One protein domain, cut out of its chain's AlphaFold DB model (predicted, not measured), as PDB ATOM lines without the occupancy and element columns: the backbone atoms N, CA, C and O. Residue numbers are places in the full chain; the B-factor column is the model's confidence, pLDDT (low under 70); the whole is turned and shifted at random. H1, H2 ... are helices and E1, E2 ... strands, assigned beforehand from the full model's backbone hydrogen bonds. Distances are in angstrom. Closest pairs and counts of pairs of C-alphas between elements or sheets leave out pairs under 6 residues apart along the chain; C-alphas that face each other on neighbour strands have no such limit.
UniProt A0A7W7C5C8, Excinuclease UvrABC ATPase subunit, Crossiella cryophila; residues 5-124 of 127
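This is residues 5 to 124 of the 127 residues of the protein "Excinuclease UvrABC ATPase subunit" of Crossiella cryophila (UniProt A0A7W7C5C8). H1 and H2 make an L, and the helical hairpin H3-H4 fills its inside, H4 packing on H1 and H3 on residues 51 to 55 of H2. A second lobe, largely loop, holds residues 5 to 15, 99 to 107 and E1, with H5 at its far end, where residues 119 to 124 stick out. The 120 printed residues, mostly helix by class, include H1, H2, H3, H4, E1, H5 in that order; the whole is loose, radius of gyration of the C-alphas 19.2 A, and flat, 56 by 48 by 21 A.

After unnamed residues 5 to 25 come H1, 26 to 39, 19.9 A from C-alpha 26 at (-25.419, -27.688, -9.731); H2, 42 to 62, 29.8 A; H3, 74 to 82; H4, 86 to 95; E1, 108 to 110; and H5, 112 to 122, 15.2 A, ending at C-alpha 122 (-59.883, -29.916, -30.014).

H1 touches H4 at a steep tilt of 65 degrees, closest C-alphas Ala 35 and Ala 90, 4.7 A. H2 touches H3, closest C-alphas Trp 55 and Phe 74, 6.8 A. H3 and H4 touch, closest C-alphas Glu 79 and Thr 88, 6.2 A. E1 pairs with no named strand; residues 5 to 6 pair antiparallel with its residues 108 to 109. H5 touches no helix. In the five helices every O i to N i+4 pair is within hydrogen-bond range.

The printed part has no cut; the links H2 to H3 and H4 to E1 are long. Residues 65 to 68 and 124 have pLDDT under 70.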
ATOM      1  N   VAL A   5     -55.932 -17.803 -15.765       90.31
ATOM      2  CA  VAL A   5     -55.567 -17.152 -14.506       90.31
ATOM      3  C   VAL A   5     -54.048 -17.061 -14.398       90.31
ATOM      4  O   VAL A   5     -53.341 -17.873 -15.005       90.31
ATOM      5  N   PRO A   6     -53.509 -16.085 -13.647       90.56
ATOM      6  CA  PRO A   6     -52.086 -16.053 -13.343       90.56
ATOM      7  C   PRO A   6     -51.649 -17.379 -12.718       90.56
ATOM      8  O   PRO A   6     -52.307 -17.890 -11.813       90.56
ATOM      9  N   CYS A   7     -50.535 -17.930 -13.197       88.12
ATOM     10  CA  CYS A   7     -49.944 -19.125 -12.608       88.12
ATOM     11  C   CYS A   7     -49.638 -18.851 -11.125       88.12
ATOM     12  O   CYS A   7     -48.927 -17.880 -10.841       88.12
ATOM     13  N   PRO A   8     -50.135 -19.671 -10.182       86.56
ATOM     14  CA  PRO A   8     -49.963 -19.428  -8.752       86.56
ATOM     15  C   PRO A   8     -48.499 -19.562  -8.320       86.56
ATOM     16  O   PRO A   8     -48.057 -18.832  -7.438       86.56
ATOM     17  N   ARG A   9     -47.726 -20.435  -8.983       85.25
ATOM     18  CA  ARG A   9     -46.313 -20.685  -8.667       85.25
ATOM     19  C   ARG A   9     -45.389 -19.528  -9.043       85.25
ATOM     20  O   ARG A   9     -44.447 -19.251  -8.313       85.25
ATOM     21  N   CYS A  10     -45.628 -18.859 -10.172       86.56
ATOM     22  CA  CYS A  10     -44.801 -17.727 -10.622       86.56
ATOM     23  C   CYS A  10     -45.530 -16.377 -10.585       86.56
ATOM     24  O   CYS A  10     -45.062 -15.411 -11.191       86.56
ATOM     25  N   SER A  11     -46.715 -16.331  -9.975       87.94
ATOM     26  CA  SER A  11     -47.570 -15.144  -9.845       87.94
ATOM     27  C   SER A  11     -47.776 -14.371 -11.154       87.94
ATOM     28  O   SER A  11     -47.725 -13.145 -11.176       87.94
ATOM     29  N   GLY A  12     -47.966 -15.069 -12.276       86.06
ATOM     30  CA  GLY A  12     -48.170 -14.407 -13.572       86.06
ATOM     31  C   GLY A  12     -46.908 -14.129 -14.398       86.06
ATOM     32  O   GLY A  12     -47.015 -13.899 -15.597       86.06
ATOM     33  N   THR A  13     -45.712 -14.180 -13.803       86.25
ATOM     34  CA  THR A  13     -44.466 -13.751 -14.480       86.25
ATOM     35  C   THR A  13     -43.980 -14.713 -15.566       86.25
ATOM     36  O   THR A  13     -43.197 -14.338 -16.433       86.25
ATOM     37  N   GLY A  14     -44.385 -15.984 -15.496       87.44
ATOM     38  CA  GLY A  14     -43.868 -17.061 -16.343       87.44
ATOM     39  C   GLY A  14     -42.444 -17.495 -15.998       87.44
ATOM     40  O   GLY A  14     -41.907 -18.398 -16.637       87.44
ATOM     41  N   LYS A  15     -41.818 -16.901 -14.982       88.94
ATOM     42  CA  LYS A  15     -40.416 -17.124 -14.631       88.94
ATOM     43  C   LYS A  15     -40.304 -17.775 -13.257       88.94
ATOM     44  O   LYS A  15     -41.054 -17.436 -12.350       88.94
ATOM     45  N   ASN A  16     -39.370 -18.710 -13.095       85.69
ATOM     46  CA  ASN A  16     -39.034 -19.252 -11.782       85.69
ATOM     47  C   ASN A  16     -37.898 -18.425 -11.164       85.69
ATOM     48  O   ASN A  16     -36.738 -18.560 -11.559       85.69
ATOM     49  N   THR A  17     -38.238 -17.550 -10.218       80.19
ATOM     50  CA  THR A  17     -37.268 -16.677  -9.542       80.19
ATOM     51  C   THR A  17     -36.315 -17.446  -8.629       80.19
ATOM     52  O   THR A  17     -35.181 -17.008  -8.430       80.19
ATOM     53  N   GLU A  18     -36.730 -18.624  -8.158       80.75
ATOM     54  CA  GLU A  18     -35.984 -19.488  -7.241       80.75
ATOM     55  C   GLU A  18     -35.872 -20.916  -7.806       80.75
ATOM     56  O   GLU A  18     -36.507 -21.847  -7.310       80.75
ATOM     57  N   PRO A  19     -35.087 -21.120  -8.882       81.62
ATOM     58  CA  PRO A  19     -34.887 -22.451  -9.437       81.62
ATOM     59  C   PRO A  19     -34.112 -23.345  -8.467       81.62
ATOM     60  O   PRO A  19     -33.092 -22.936  -7.903       81.62
ATOM     61  N   GLY A  20     -34.598 -24.572  -8.294       81.44
ATOM     62  CA  GLY A  20     -33.951 -25.620  -7.526       81.44
ATOM     63  C   GLY A  20     -32.977 -26.439  -8.371       81.44
ATOM     64  O   GLY A  20     -32.700 -26.146  -9.534       81.44
ATOM     65  N   ALA A  21     -32.437 -27.492  -7.755       76.94
ATOM     66  CA  ALA A  21     -31.534 -28.443  -8.411       76.94
ATOM     67  C   ALA A  21     -32.238 -29.359  -9.425       76.94
ATOM     68  O   ALA A  21     -31.570 -30.072 -10.168       76.94
ATOM     69  N   GLU A  22     -33.570 -29.355  -9.434       78.94
ATOM     70  CA  GLU A  22     -34.385 -30.098 -10.394       78.94
ATOM     71  C   GLU A  22     -34.507 -29.339 -11.724       78.94
ATOM     72  O   GLU A  22     -34.644 -29.958 -12.776       78.94
ATOM     73  N   GLU A  23     -34.424 -28.004 -11.693       79.31
ATOM     74  CA  GLU A  23     -34.575 -27.152 -12.876       79.31
ATOM     75  C   GLU A  23     -33.251 -26.658 -13.472       79.31
ATOM     76  O   GLU A  23     -33.223 -26.264 -14.637       79.31
ATOM     77  N   LEU A  24     -32.168 -26.645 -12.694       83.31
ATOM     78  CA  LEU A  24     -30.841 -26.212 -13.135       83.31
ATOM     79  C   LEU A  24     -29.757 -27.155 -12.622       83.31
ATOM     80  O   LEU A  24     -29.847 -27.696 -11.517       83.31
ATOM     81  N   SER A  25     -28.677 -27.288 -13.391       87.25
ATOM     82  CA  SER A  25     -27.504 -28.039 -12.943       87.25
ATOM     83  C   SER A  25     -26.860 -27.391 -11.708       87.25
ATOM     84  O   SER A  25     -26.951 -26.181 -11.473       87.25
ATOM     85  N   GLN A  26     -26.146 -28.190 -10.909       88.69
ATOM     86  CA  GLN A  26     -25.419 -27.688  -9.731       88.69
ATOM     87  C   GLN A  26     -24.383 -26.615 -10.093       88.69
ATOM     88  O   GLN A  26     -24.158 -25.672  -9.330       88.69
ATOM     89  N   GLU A  27     -23.761 -26.741 -11.266       89.69
ATOM     90  CA  GLU A  27     -22.808 -25.763 -11.779       89.69
ATOM     91  C   GLU A  27     -23.491 -24.429 -12.103       89.69
ATOM     92  O   GLU A  27     -23.024 -23.378 -11.655       89.69
ATOM     93  N   GLU A  28     -24.643 -24.457 -12.775       88.50
ATOM     94  CA  GLU A  28     -25.429 -23.257 -13.073       88.50
ATOM     95  C   GLU A  28     -25.953 -22.587 -11.803       88.50
ATOM     96  O   GLU A  28     -25.840 -21.369 -11.657       88.50
ATOM     97  N   LEU A  29     -26.471 -23.353 -10.838       88.75
ATOM     98  CA  LEU A  29     -26.897 -22.805  -9.548       88.75
ATOM     99  C   LEU A  29     -25.742 -22.109  -8.824       88.75
ATOM    100  O   LEU A  29     -25.908 -21.013  -8.279       88.75
ATOM    101  N   ARG A  30     -24.549 -22.712  -8.841       90.62
ATOM    102  CA  ARG A  30     -23.343 -22.113  -8.262       90.62
ATOM    103  C   ARG A  30     -22.941 -20.840  -9.001       90.62
ATOM    104  O   ARG A  30     -22.599 -19.851  -8.346       90.62
ATOM    105  N   LEU A  31     -22.991 -20.845 -10.331       91.00
ATOM    106  CA  LEU A  31     -22.686 -19.682 -11.158       91.00
ATOM    107  C   LEU A  31     -23.656 -18.529 -10.868       91.00
ATOM    108  O   LEU A  31     -23.212 -17.411 -10.625       91.00
ATOM    109  N   ARG A  32     -24.961 -18.807 -10.785       91.06
ATOM    110  CA  ARG A  32     -25.996 -17.819 -10.442       91.06
ATOM    111  C   ARG A  32     -25.807 -17.233  -9.053       91.06
ATOM    112  O   ARG A  32     -25.879 -16.019  -8.895       91.06
ATOM    113  N   ARG A  33     -25.517 -18.066  -8.047       90.50
ATOM    114  CA  ARG A  33     -25.233 -17.592  -6.681       90.50
ATOM    115  C   ARG A  33     -24.026 -16.658  -6.657       90.50
ATOM    116  O   ARG A  33     -24.091 -15.596  -6.045       90.50
ATOM    117  N   ARG A  34     -22.948 -17.026  -7.355       93.38
ATOM    118  CA  ARG A  34     -21.745 -16.189  -7.488       93.38
ATOM    119  C   ARG A  34     -22.037 -14.884  -8.218       93.38
ATOM    120  O   ARG A  34     -21.615 -13.834  -7.753       93.38
ATOM    121  N   ALA A  35     -22.786 -14.942  -9.315       93.50
ATOM    122  CA  ALA A  35     -23.199 -13.768 -10.071       93.50
ATOM    123  C   ALA A  35     -24.045 -12.816  -9.210       93.50
ATOM    124  O   ALA A  35     -23.760 -11.625  -9.155       93.50
ATOM    125  N   ALA A  36     -25.010 -13.341  -8.448       92.50
ATOM    126  CA  ALA A  36     -25.823 -12.556  -7.523       92.50
ATOM    127  C   ALA A  36     -24.986 -11.910  -6.404       92.50
ATOM    128  O   ALA A  36     -25.213 -10.752  -6.060       92.50
ATOM    129  N   GLN A  37     -24.002 -12.623  -5.849       94.00
ATOM    130  CA  GLN A  37     -23.070 -12.058  -4.865       94.00
ATOM    131  C   GLN A  37     -22.186 -10.966  -5.473       94.00
ATOM    132  O   GLN A  37     -22.018  -9.910  -4.870       94.00
ATOM    133  N   PHE A  38     -21.656 -11.196  -6.675       95.00
ATOM    134  CA  PHE A  38     -20.817 -10.235  -7.384       95.00
ATOM    135  C   PHE A  38     -21.577  -8.944  -7.701       95.00
ATOM    136  O   PHE A  38     -21.093  -7.859  -7.393       95.00
ATOM    137  N   VAL A  39     -22.800  -9.060  -8.224       93.81
ATOM    138  CA  VAL A  39     -23.692  -7.927  -8.522       93.81
ATOM    139  C   VAL A  39     -24.038  -7.117  -7.267       93.81
ATOM    140  O   VAL A  39     -24.202  -5.905  -7.348       93.81
ATOM    141  N   ARG A  40     -24.114  -7.766  -6.098       94.50
ATOM    142  CA  ARG A  40     -24.363  -7.113  -4.801       94.50
ATOM    143  C   ARG A  40     -23.107  -6.536  -4.143       94.50
ATOM    144  O   ARG A  40     -23.225  -5.885  -3.108       94.50
ATOM    145  N   SER A  41     -21.915  -6.791  -4.680       96.19
ATOM    146  CA  SER A  41     -20.689  -6.208  -4.132       96.19
ATOM    147  C   SER A  41     -20.719  -4.686  -4.288       96.19
ATOM    148  O   SER A  41     -21.143  -4.189  -5.328       96.19
ATOM    149  N   ALA A  42     -20.264  -3.945  -3.274       94.50
ATOM    150  CA  ALA A  42     -20.371  -2.483  -3.228       94.50
ATOM    151  C   ALA A  42     -19.958  -1.751  -4.528       94.50
ATOM    152  O   ALA A  42     -20.760  -0.959  -5.018       94.50
ATOM    153  N   PRO A  43     -18.787  -2.020  -5.147       94.06
ATOM    154  CA  PRO A  43     -18.394  -1.303  -6.363       94.06
ATOM    155  C   PRO A  43     -19.281  -1.635  -7.572       94.06
ATOM    156  O   PRO A  43     -19.556  -0.767  -8.396       94.06
ATOM    157  N   VAL A  44     -19.748  -2.882  -7.685       93.62
ATOM    158  CA  VAL A  44     -20.607  -3.313  -8.798       93.62
ATOM    159  C   VAL A  44     -22.032  -2.806  -8.603       93.62
ATOM    160  O   VAL A  44     -22.650  -2.338  -9.555       93.62
ATOM    161  N   ALA A  45     -22.537  -2.860  -7.372       93.94
ATOM    162  CA  ALA A  45     -23.852  -2.356  -7.009       93.94
ATOM    163  C   ALA A  45     -23.951  -0.845  -7.240       93.94
ATOM    164  O   ALA A  45     -24.943  -0.403  -7.811       93.94
ATOM    165  N   GLN A  46     -22.915  -0.078  -6.872       95.94
ATOM    166  CA  GLN A  46     -22.871   1.359  -7.141       95.94
ATOM    167  C   GLN A  46     -22.895   1.636  -8.644       95.94
ATOM    168  O   GLN A  46     -23.772   2.347  -9.112       95.94
ATOM    169  N   LYS A  47     -22.020   0.983  -9.419       93.94
ATOM    170  CA  LYS A  47     -21.997   1.160 -10.875       93.94
ATOM    171  C   LYS A  47     -23.345   0.827 -11.530       93.94
ATOM    172  O   LYS A  47     -23.781   1.520 -12.441       93.94
ATOM    173  N   LEU A  48     -24.011  -0.241 -11.087       93.75
ATOM    174  CA  LEU A  48     -25.339  -0.598 -11.591       93.75
ATOM    175  C   LEU A  48     -26.422   0.396 -11.157       93.75
ATOM    176  O   LEU A  48     -27.386   0.568 -11.896       93.75
ATOM    177  N   ALA A  49     -26.286   1.023  -9.986       94.69
ATOM    178  CA  ALA A  49     -27.183   2.082  -9.540       94.69
ATOM    179  C   ALA A  49     -27.018   3.339 -10.403       94.69
ATOM    180  O   ALA A  49     -28.023   3.836 -10.900       94.69
ATOM    181  N   ASP A  50     -25.778   3.758 -10.670       95.44
ATOM    182  CA  ASP A  50     -25.473   4.911 -11.526       95.44
ATOM    183  C   ASP A  50     -26.042   4.707 -12.945       95.44
ATOM    184  O   ASP A  50     -26.745   5.559 -13.482       95.44
ATOM    185  N   LEU A  51     -25.831   3.519 -13.531       94.62
ATOM    186  CA  LEU A  51     -26.401   3.158 -14.837       94.62
ATOM    187  C   LEU A  51     -27.934   3.115 -14.821       94.62
ATOM    188  O   LEU A  51     -28.579   3.385 -15.834       94.62
ATOM    189  N   LYS A  52     -28.535   2.718 -13.697       94.81
ATOM    190  CA  LYS A  52     -29.991   2.667 -13.559       94.81
ATOM    191  C   LYS A  52     -30.591   4.063 -13.455       94.81
ATOM    192  O   LYS A  52     -31.663   4.281 -14.007       94.81
ATOM    193  N   GLU A  53     -29.919   4.977 -12.768       96.12
ATOM    194  CA  GLU A  53     -30.308   6.384 -12.707       96.12
ATOM    195  C   GLU A  53     -30.263   7.014 -14.105       96.12
ATOM    196  O   GLU A  53     -31.284   7.527 -14.559       96.12
ATOM    197  N   GLU A  54     -29.160   6.826 -14.843       94.12
ATOM    198  CA  GLU A  54     -29.036   7.266 -16.245       94.12
ATOM    199  C   GLU A  54     -30.176   6.702 -17.118       94.12
ATOM    200  O   GLU A  54     -30.813   7.424 -17.888       94.12
ATOM    201  N   TRP A  55     -30.491   5.409 -16.974       94.44
ATOM    202  CA  TRP A  55     -31.586   4.778 -17.715       94.44
ATOM    203  C   TRP A  55     -32.970   5.346 -17.367       94.44
ATOM    204  O   TRP A  55     -33.778   5.557 -18.274       94.44
ATOM    205  N   GLU A  56     -33.275   5.597 -16.088       93.75
ATOM    206  CA  GLU A  56     -34.568   6.176 -15.690       93.75
ATOM    207  C   GLU A  56     -34.716   7.621 -16.187       93.75
ATOM    208  O   GLU A  56     -35.809   8.002 -16.608       93.75
ATOM    209  N   GLU A  57     -33.636   8.409 -16.220       91.00
ATOM    210  CA  GLU A  57     -33.644   9.749 -16.820       91.00
ATOM    211  C   GLU A  57     -33.942   9.693 -18.323       91.00
ATOM    212  O   GLU A  57     -34.838  10.389 -18.814       91.00
ATOM    213  N   LEU A  58     -33.251   8.817 -19.057       87.75
ATOM    214  CA  LEU A  58     -33.478   8.620 -20.492       87.75
ATOM    215  C   LEU A  58     -34.899   8.136 -20.779       87.75
ATOM    216  O   LEU A  58     -35.545   8.617 -21.708       87.75
ATOM    217  N   LYS A  59     -35.417   7.222 -19.959       89.25
ATOM    218  CA  LYS A  59     -36.796   6.745 -20.035       89.25
ATOM    219  C   LYS A  59     -37.802   7.855 -19.740       89.25
ATOM    220  O   LYS A  59     -38.807   7.948 -20.440       89.25
ATOM    221  N   ALA A  60     -37.556   8.714 -18.753       88.06
ATOM    222  CA  ALA A  60     -38.419   9.857 -18.457       88.06
ATOM    223  C   ALA A  60     -38.452  10.861 -19.623       88.06
ATOM    224  O   ALA A  60     -39.515  11.378 -19.963       88.06
ATOM    225  N   LEU A  61     -37.312  11.088 -20.282       85.06
ATOM    226  CA  LEU A  61     -37.232  11.904 -21.497       85.06
ATOM    227  C   LEU A  61     -37.965  11.247 -22.674       85.06
ATOM    228  O   LEU A  61     -38.769  11.905 -23.337       85.06
ATOM    229  N   ALA A  62     -37.731   9.954 -22.899       81.81
ATOM    230  CA  ALA A  62     -38.319   9.173 -23.985       81.81
ATOM    231  C   ALA A  62     -39.831   8.961 -23.846       81.81
ATOM    232  O   ALA A  62     -40.478   8.675 -24.839       81.81
ATOM    233  N   THR A  63     -40.377   9.087 -22.633       82.44
ATOM    234  CA  THR A  63     -41.822   9.008 -22.344       82.44
ATOM    235  C   THR A  63     -42.454  10.386 -22.118       82.44
ATOM    236  O   THR A  63     -43.652  10.498 -21.847       82.44
ATOM    237  N   SER A  64     -41.661  11.458 -22.212       81.62
ATOM    238  CA  SER A  64     -42.169  12.824 -22.139       81.62
ATOM    239  C   SER A  64     -42.969  13.171 -23.401       81.62
ATOM    240  O   SER A  64     -42.784  12.572 -24.457       81.62
ATOM    241  N   LYS A  65     -43.846  14.182 -23.310       63.47
ATOM    242  CA  LYS A  65     -44.854  14.567 -24.327       63.47
ATOM    243  C   LYS A  65     -44.331  14.853 -25.755       63.47
ATOM    244  O   LYS A  65     -45.135  15.194 -26.616       63.47
ATOM    245  N   ALA A  66     -43.025  14.776 -25.999       58.31
ATOM    246  CA  ALA A  66     -42.380  15.037 -27.284       58.31
ATOM    247  C   ALA A  66     -41.890  13.770 -28.015       58.31
ATOM    248  O   ALA A  66     -41.538  13.866 -29.189       58.31
ATOM    249  N   ALA A  67     -41.864  12.606 -27.362       57.44
ATOM    250  CA  ALA A  67     -41.383  11.367 -27.957       57.44
ATOM    251  C   ALA A  67     -42.298  10.210 -27.538       57.44
ATOM    252  O   ALA A  67     -42.370   9.876 -26.368       57.44
ATOM    253  N   ASP A  68     -42.995   9.590 -28.488       63.16
ATOM    254  CA  ASP A  68     -43.523   8.228 -28.313       63.16
ATOM    255  C   ASP A  68     -42.409   7.260 -28.732       63.16
ATOM    256  O   ASP A  68     -42.477   6.599 -29.770       63.16
ATOM    257  N   ALA A  69     -41.303   7.278 -27.987       71.44
ATOM    258  CA  ALA A  69     -40.150   6.441 -28.284       71.44
ATOM    259  C   ALA A  69     -40.245   5.109 -27.533       71.44
ATOM    260  O   ALA A  69     -40.646   5.044 -26.371       71.44
ATOM    261  N   GLU A  70     -39.843   4.033 -28.206       77.69
ATOM    262  CA  GLU A  70     -39.728   2.718 -27.587       77.69
ATOM    263  C   GLU A  70     -38.644   2.751 -26.500       77.69
ATOM    264  O   GLU A  70     -37.479   3.064 -26.760       77.69
ATOM    265  N   VAL A  71     -39.037   2.448 -25.262       83.62
ATOM    266  CA  VAL A  71     -38.114   2.365 -24.129       83.62
ATOM    267  C   VAL A  71     -37.578   0.946 -24.037       83.62
ATOM    268  O   VAL A  71     -38.319   0.018 -23.710       83.62
ATOM    269  N   ILE A  72     -36.274   0.789 -24.254       88.12
ATOM    270  CA  ILE A  72     -35.617  -0.502 -24.068       88.12
ATOM    271  C   ILE A  72     -35.565  -0.889 -22.575       88.12
ATOM    272  O   ILE A  72     -35.354  -0.024 -21.710       88.12
ATOM    273  N   PRO A  73     -35.724  -2.179 -22.233       90.31
ATOM    274  CA  PRO A  73     -35.540  -2.672 -20.873       90.31
ATOM    275  C   PRO A  73     -34.138  -2.373 -20.328       90.31
ATOM    276  O   PRO A  73     -33.151  -2.425 -21.060       90.31
ATOM    277  N   PHE A  74     -34.023  -2.161 -19.014       91.12
ATOM    278  CA  PHE A  74     -32.737  -1.876 -18.359       91.12
ATOM    279  C   PHE A  74     -31.642  -2.909 -18.685       91.12
ATOM    280  O   PHE A  74     -30.485  -2.555 -18.877       91.12
ATOM    281  N   GLN A  75     -32.009  -4.190 -18.792       88.94
ATOM    282  CA  GLN A  75     -31.061  -5.250 -19.132       88.94
ATOM    283  C   GLN A  75     -30.466  -5.087 -20.543       88.94
ATOM    284  O   GLN A  75     -29.283  -5.349 -20.741       88.94
ATOM    285  N   GLU A  76     -31.261  -4.639 -21.510       89.12
ATOM    286  CA  GLU A  76     -30.783  -4.358 -22.868       89.12
ATOM    287  C   GLU A  76     -29.968  -3.065 -22.899       89.12
ATOM    288  O   GLU A  76     -28.934  -2.993 -23.559       89.12
ATOM    289  N   TYR A  77     -30.379  -2.069 -22.109       91.00
ATOM    290  CA  TYR A  77     -29.646  -0.818 -21.956       91.00
ATOM    291  C   TYR A  77     -28.219  -1.040 -21.435       91.00
ATOM    292  O   TYR A  77     -27.274  -0.523 -22.029       91.00
ATOM    293  N   ILE A  78     -28.028  -1.843 -20.381       91.81
ATOM    294  CA  ILE A  78     -26.674  -2.118 -19.877       91.81
ATOM    295  C   ILE A  78     -25.822  -2.873 -20.906       91.81
ATOM    296  O   ILE A  78     -24.638  -2.581 -21.030       91.81
ATOM    297  N   GLU A  79     -26.400  -3.814 -21.664       90.25
ATOM    298  CA  GLU A  79     -25.679  -4.566 -22.701       90.25
ATOM    299  C   GLU A  79     -25.249  -3.634 -23.844       90.25
ATOM    300  O   GLU A  79     -24.130  -3.743 -24.340       90.25
ATOM    301  N   LEU A  80     -26.096  -2.667 -24.205       90.62
ATOM    302  CA  LEU A  80     -25.797  -1.659 -25.218       90.62
ATOM    303  C   LEU A  80     -24.755  -0.634 -24.741       90.62
ATOM    304  O   LEU A  80     -23.869  -0.259 -25.506       90.62
ATOM    305  N   ARG A  81     -24.842  -0.185 -23.484       90.88
ATOM    306  CA  ARG A  81     -23.987   0.874 -22.926       90.88
ATOM    307  C   ARG A  81     -22.581   0.391 -22.583       90.88
ATOM    308  O   ARG A  81     -21.604   1.075 -22.874       90.88
ATOM    309  N   GLU A  82     -22.499  -0.764 -21.934       91.62
ATOM    310  CA  GLU A  82     -21.272  -1.303 -21.339       91.62
ATOM    311  C   GLU A  82     -20.659  -2.450 -22.157       91.62
ATOM    312  O   GLU A  82     -19.534  -2.882 -21.882       91.62
ATOM    313  N   GLY A  83     -21.393  -2.946 -23.156       90.75
ATOM    314  CA  GLY A  83     -20.994  -4.078 -23.975       90.75
ATOM    315  C   GLY A  83     -20.972  -5.399 -23.206       90.75
ATOM    316  O   GLY A  83     -21.500  -5.551 -22.098       90.75
ATOM    317  N   ASP A  84     -20.323  -6.390 -23.809       89.25
ATOM    318  CA  ASP A  84     -20.140  -7.701 -23.198       89.25
ATOM    319  C   ASP A  84     -18.942  -7.692 -22.234       89.25
ATOM    320  O   ASP A  84     -17.783  -7.783 -22.640       89.25
ATOM    321  N   ASN A  85     -19.217  -7.563 -20.935       91.25
ATOM    322  CA  ASN A  85     -18.210  -7.521 -19.885       91.25
ATOM    323  C   ASN A  85     -18.637  -8.338 -18.656       91.25
ATOM    324  O   ASN A  85     -19.724  -8.907 -18.584       91.25
ATOM    325  N   VAL A  86     -17.750  -8.436 -17.664       91.06
ATOM    326  CA  VAL A  86     -17.984  -9.283 -16.480       91.06
ATOM    327  C   VAL A  86     -19.218  -8.836 -15.688       91.06
ATOM    328  O   VAL A  86     -19.946  -9.680 -15.170       91.06
ATOM    329  N   ILE A  87     -19.484  -7.530 -15.616       91.12
ATOM    330  CA  ILE A  87     -20.632  -6.970 -14.898       91.12
ATOM    331  C   ILE A  87     -21.924  -7.263 -15.653       91.12
ATOM    332  O   ILE A  87     -22.868  -7.757 -15.039       91.12
ATOM    333  N   THR A  88     -21.963  -7.032 -16.967       91.62
ATOM    334  CA  THR A  88     -23.160  -7.294 -17.780       91.62
ATOM    335  C   THR A  88     -23.481  -8.786 -17.833       91.62
ATOM    336  O   THR A  88     -24.625  -9.173 -17.584       91.62
ATOM    337  N   ARG A  89     -22.472  -9.657 -17.993       92.06
ATOM    338  CA  ARG A  89     -22.640 -11.120 -17.895       92.06
ATOM    339  C   ARG A  89     -23.157 -11.552 -16.527       92.06
ATOM    340  O   ARG A  89     -24.126 -12.302 -16.455       92.06
ATOM    341  N   ALA A  90     -22.553 -11.070 -15.439       91.75
ATOM    342  CA  ALA A  90     -22.999 -11.421 -14.092       91.75
ATOM    343  C   ALA A  90     -24.420 -10.911 -13.812       91.75
ATOM    344  O   ALA A  90     -25.232 -11.640 -13.247       91.75
ATOM    345  N   HIS A  91     -24.755  -9.698 -14.254       92.00
ATOM    346  CA  HIS A  91     -26.100  -9.148 -14.123       92.00
ATOM    347  C   HIS A  91     -27.127  -9.983 -14.898       92.00
ATOM    348  O   HIS A  91     -28.162 -10.353 -14.341       92.00
ATOM    349  N   LYS A  92     -26.815 -10.368 -16.140       90.69
ATOM    350  CA  LYS A  92     -27.647 -11.266 -16.948       90.69
ATOM    351  C   LYS A  92     -27.838 -12.611 -16.260       90.69
ATOM    352  O   LYS A  92     -28.971 -13.049 -16.085       90.69
ATOM    353  N   THR A  93     -26.765 -13.261 -15.821       90.56
ATOM    354  CA  THR A  93     -26.844 -14.566 -15.151       90.56
ATOM    355  C   THR A  93     -27.617 -14.499 -13.832       90.56
ATOM    356  O   THR A  93     -28.364 -15.425 -13.517       90.56
ATOM    357  N   ALA A  94     -27.479 -13.411 -13.068       88.50
ATOM    358  CA  ALA A  94     -28.201 -13.223 -11.815       88.50
ATOM    359  C   ALA A  94     -29.718 -13.054 -12.030       88.50
ATOM    360  O   ALA A  94     -30.497 -13.621 -11.264       88.50
ATOM    361  N   ASN A  95     -30.130 -12.337 -13.085       86.12
ATOM    362  CA  ASN A  95     -31.529 -11.944 -13.311       86.12
ATOM    363  C   ASN A  95     -32.273 -12.778 -14.371       86.12
ATOM    364  O   ASN A  95     -33.497 -12.715 -14.470       86.12
ATOM    365  N   THR A  96     -31.579 -13.596 -15.168       83.44
ATOM    366  CA  THR A  96     -32.236 -14.442 -16.179       83.44
ATOM    367  C   THR A  96     -32.843 -15.660 -15.510       83.44
ATOM    368  O   THR A  96     -32.144 -16.622 -15.215       83.44
ATOM    369  N   HIS A  97     -34.137 -15.650 -15.243       85.44
ATOM    370  CA  HIS A  97     -34.831 -16.767 -14.602       85.44
ATOM    371  C   HIS A  97     -35.292 -17.822 -15.624       85.44
ATOM    372  O   HIS A  97     -35.763 -17.448 -16.707       85.44
ATOM    373  N   PRO A  98     -35.175 -19.130 -15.318       86.88
ATOM    374  CA  PRO A  98     -35.718 -20.169 -16.186       86.88
ATOM    375  C   PRO A  98     -37.244 -20.066 -16.273       86.88
ATOM    376  O   PRO A  98     -37.900 -19.396 -15.468       86.88
ATOM    377  N   ALA A  99     -37.818 -20.720 -17.283       88.88
ATOM    378  CA  ALA A  99     -39.265 -20.822 -17.412       88.88
ATOM    379  C   ALA A  99     -39.862 -21.491 -16.164       88.88
ATOM    380  O   ALA A  99     -39.320 -22.472 -15.659       88.88
ATOM    381  N   CYS A 100     -40.985 -20.967 -15.672       88.12
ATOM    382  CA  CYS A 100     -41.738 -21.642 -14.622       88.12
ATOM    383  C   CYS A 100     -42.170 -23.030 -15.132       88.12
ATOM    384  O   CYS A 100     -42.748 -23.098 -16.220       88.12
ATOM    385  N   PRO A 101     -41.889 -24.119 -14.396       87.19
ATOM    386  CA  PRO A 101     -42.165 -25.479 -14.863       87.19
ATOM    387  C   PRO A 101     -43.669 -25.769 -15.003       87.19
ATOM    388  O   PRO A 101     -44.060 -26.459 -15.943       87.19
ATOM    389  N   ASP A 102     -44.512 -25.182 -14.150       86.69
ATOM    390  CA  ASP A 102     -45.961 -25.431 -14.141       86.69
ATOM    391  C   ASP A 102     -46.635 -24.803 -15.369       86.69
ATOM    392  O   ASP A 102     -47.279 -25.481 -16.171       86.69
ATOM    393  N   CYS A 103     -46.409 -23.504 -15.583       88.00
ATOM    394  CA  CYS A 103     -46.979 -22.781 -16.721       88.00
ATOM    395  C   CYS A 103     -46.084 -22.778 -17.973       88.00
ATOM    396  O   CYS A 103     -46.413 -22.123 -18.965       88.00
ATOM    397  N   LYS A 104     -44.949 -23.488 -17.951       88.19
ATOM    398  CA  LYS A 104     -43.975 -23.611 -19.054       88.19
ATOM    399  C   LYS A 104     -43.573 -22.273 -19.678       88.19
ATOM    400  O   LYS A 104     -43.522 -22.136 -20.898       88.19
ATOM    401  N   GLY A 105     -43.340 -21.257 -18.850       87.19
ATOM    402  CA  GLY A 105     -42.936 -19.934 -19.335       87.19
ATOM    403  C   GLY A 105     -44.079 -18.991 -19.718       87.19
ATOM    404  O   GLY A 105     -43.821 -17.822 -19.978       87.19
ATOM    405  N   LYS A 106     -45.334 -19.459 -19.743       87.31
ATOM    406  CA  LYS A 106     -46.479 -18.661 -20.222       87.31
ATOM    407  C   LYS A 106     -47.007 -17.658 -19.201       87.31
ATOM    408  O   LYS A 106     -47.768 -16.769 -19.564       87.31
ATOM    409  N   GLY A 107     -46.697 -17.853 -17.920       89.19
ATOM    410  CA  GLY A 107     -47.202 -17.029 -16.817       89.19
ATOM    411  C   GLY A 107     -48.677 -17.236 -16.491       89.19
ATOM    412  O   GLY A 107     -49.141 -16.784 -15.452       89.19
ATOM    413  N   LYS A 108     -49.415 -17.971 -17.320       90.62
ATOM    414  CA  LYS A 108     -50.845 -18.193 -17.155       90.62
ATOM    415  C   LYS A 108     -51.199 -19.665 -17.234       90.62
ATOM    416  O   LYS A 108     -50.558 -20.433 -17.955       90.62
ATOM    417  N   GLU A 109     -52.253 -20.026 -16.523       87.88
ATOM    418  CA  GLU A 109     -52.840 -21.358 -16.509       87.88
ATOM    419  C   GLU A 109     -54.311 -21.282 -16.887       87.88
ATOM    420  O   GLU A 109     -55.013 -20.339 -16.532       87.88
ATOM    421  N   LEU A 110     -54.784 -22.277 -17.628       87.06
ATOM    422  CA  LEU A 110     -56.183 -22.342 -18.035       87.06
ATOM    423  C   LEU A 110     -57.070 -22.651 -16.830       87.06
ATOM    424  O   LEU A 110     -56.789 -23.590 -16.075       87.06
ATOM    425  N   THR A 111     -58.175 -21.916 -16.704       87.44
ATOM    426  CA  THR A 111     -59.243 -22.247 -15.754       87.44
ATOM    427  C   THR A 111     -59.900 -23.577 -16.136       87.44
ATOM    428  O   THR A 111     -59.708 -24.080 -17.243       87.44
ATOM    429  N   ALA A 112     -60.686 -24.176 -15.235       87.56
ATOM    430  CA  ALA A 112     -61.434 -25.398 -15.553       87.56
ATOM    431  C   ALA A 112     -62.323 -25.217 -16.796       87.56
ATOM    432  O   ALA A 112     -62.357 -26.074 -17.676       87.56
ATOM    433  N   GLU A 113     -62.962 -24.055 -16.910       87.75
ATOM    434  CA  GLU A 113     -63.785 -23.695 -18.059       87.75
ATOM    435  C   GLU A 113     -62.935 -23.482 -19.323       87.75
ATOM    436  O   GLU A 113     -63.289 -23.967 -20.394       87.75
ATOM    437  N   GLY A 114     -61.763 -22.845 -19.200       86.38
ATOM    438  CA  GLY A 114     -60.806 -22.704 -20.302       86.38
ATOM    439  C   GLY A 114     -60.261 -24.048 -20.799       86.38
ATOM    440  O   GLY A 114     -60.072 -24.234 -22.001       86.38
ATOM    441  N   LYS A 115     -60.060 -25.021 -19.898       87.56
ATOM    442  CA  LYS A 115     -59.706 -26.406 -20.253       87.56
ATOM    443  C   LYS A 115     -60.851 -27.096 -20.993       87.56
ATOM    444  O   LYS A 115     -60.598 -27.694 -22.034       87.56
ATOM    445  N   ALA A 116     -62.087 -26.962 -20.505       85.81
ATOM    446  CA  ALA A 116     -63.272 -27.514 -21.162       85.81
ATOM    447  C   ALA A 116     -63.478 -26.921 -22.566       85.81
ATOM    448  O   ALA A 116     -63.749 -27.659 -23.510       85.81
ATOM    449  N   LEU A 117     -63.263 -25.612 -22.733       86.19
ATOM    450  CA  LEU A 117     -63.302 -24.949 -24.036       86.19
ATOM    451  C   LEU A 117     -62.208 -25.473 -24.974       86.19
ATOM    452  O   LEU A 117     -62.470 -25.724 -26.144       86.19
ATOM    453  N   LEU A 118     -60.986 -25.672 -24.478       84.50
ATOM    454  CA  LEU A 118     -59.901 -26.242 -25.278       84.50
ATOM    455  C   LEU A 118     -60.171 -27.689 -25.687       84.50
ATOM    456  O   LEU A 118     -59.848 -28.066 -26.808       84.50
ATOM    457  N   GLU A 119     -60.753 -28.499 -24.805       85.81
ATOM    458  CA  GLU A 119     -61.204 -29.847 -25.153       85.81
ATOM    459  C   GLU A 119     -62.332 -29.832 -26.179       85.81
ATOM    460  O   GLU A 119     -62.317 -30.649 -27.099       85.81
ATOM    461  N   PHE A 120     -63.277 -28.899 -26.050       85.44
ATOM    462  CA  PHE A 120     -64.329 -28.686 -27.033       85.44
ATOM    463  C   PHE A 120     -63.732 -28.309 -28.392       85.44
ATOM    464  O   PHE A 120     -63.977 -29.013 -29.358       85.44
ATOM    465  N   ILE A 121     -62.869 -27.289 -28.466       85.12
ATOM    466  CA  ILE A 121     -62.213 -26.856 -29.713       85.12
ATOM    467  C   ILE A 121     -61.389 -27.990 -30.331       85.12
ATOM    468  O   ILE A 121     -61.455 -28.216 -31.534       85.12
ATOM    469  N   LYS A 122     -60.635 -28.748 -29.524       82.12
ATOM    470  CA  LYS A 122     -59.883 -29.916 -30.014       82.12
ATOM    471  C   LYS A 122     -60.784 -31.000 -30.603       82.12
ATOM    472  O   LYS A 122     -60.326 -31.757 -31.449       82.12
ATOM    473  N   ARG A 123     -62.031 -31.085 -30.140       78.94
ATOM    474  CA  ARG A 123     -63.066 -31.986 -30.657       78.94
ATOM    475  C   ARG A 123     -63.920 -31.341 -31.758       78.94
ATOM    476  O   ARG A 123     -64.814 -32.011 -32.258       78.94
ATOM    477  N   TRP A 124     -63.696 -30.075 -32.133       67.25
ATOM    478  CA  TRP A 124     -64.660 -29.305 -32.928       67.25
ATOM    479  C   TRP A 124     -64.023 -28.396 -33.996       67.25
ATOM    480  O   TRP A 124     -63.622 -27.272 -33.691       67.25
TER     481      TRP A 124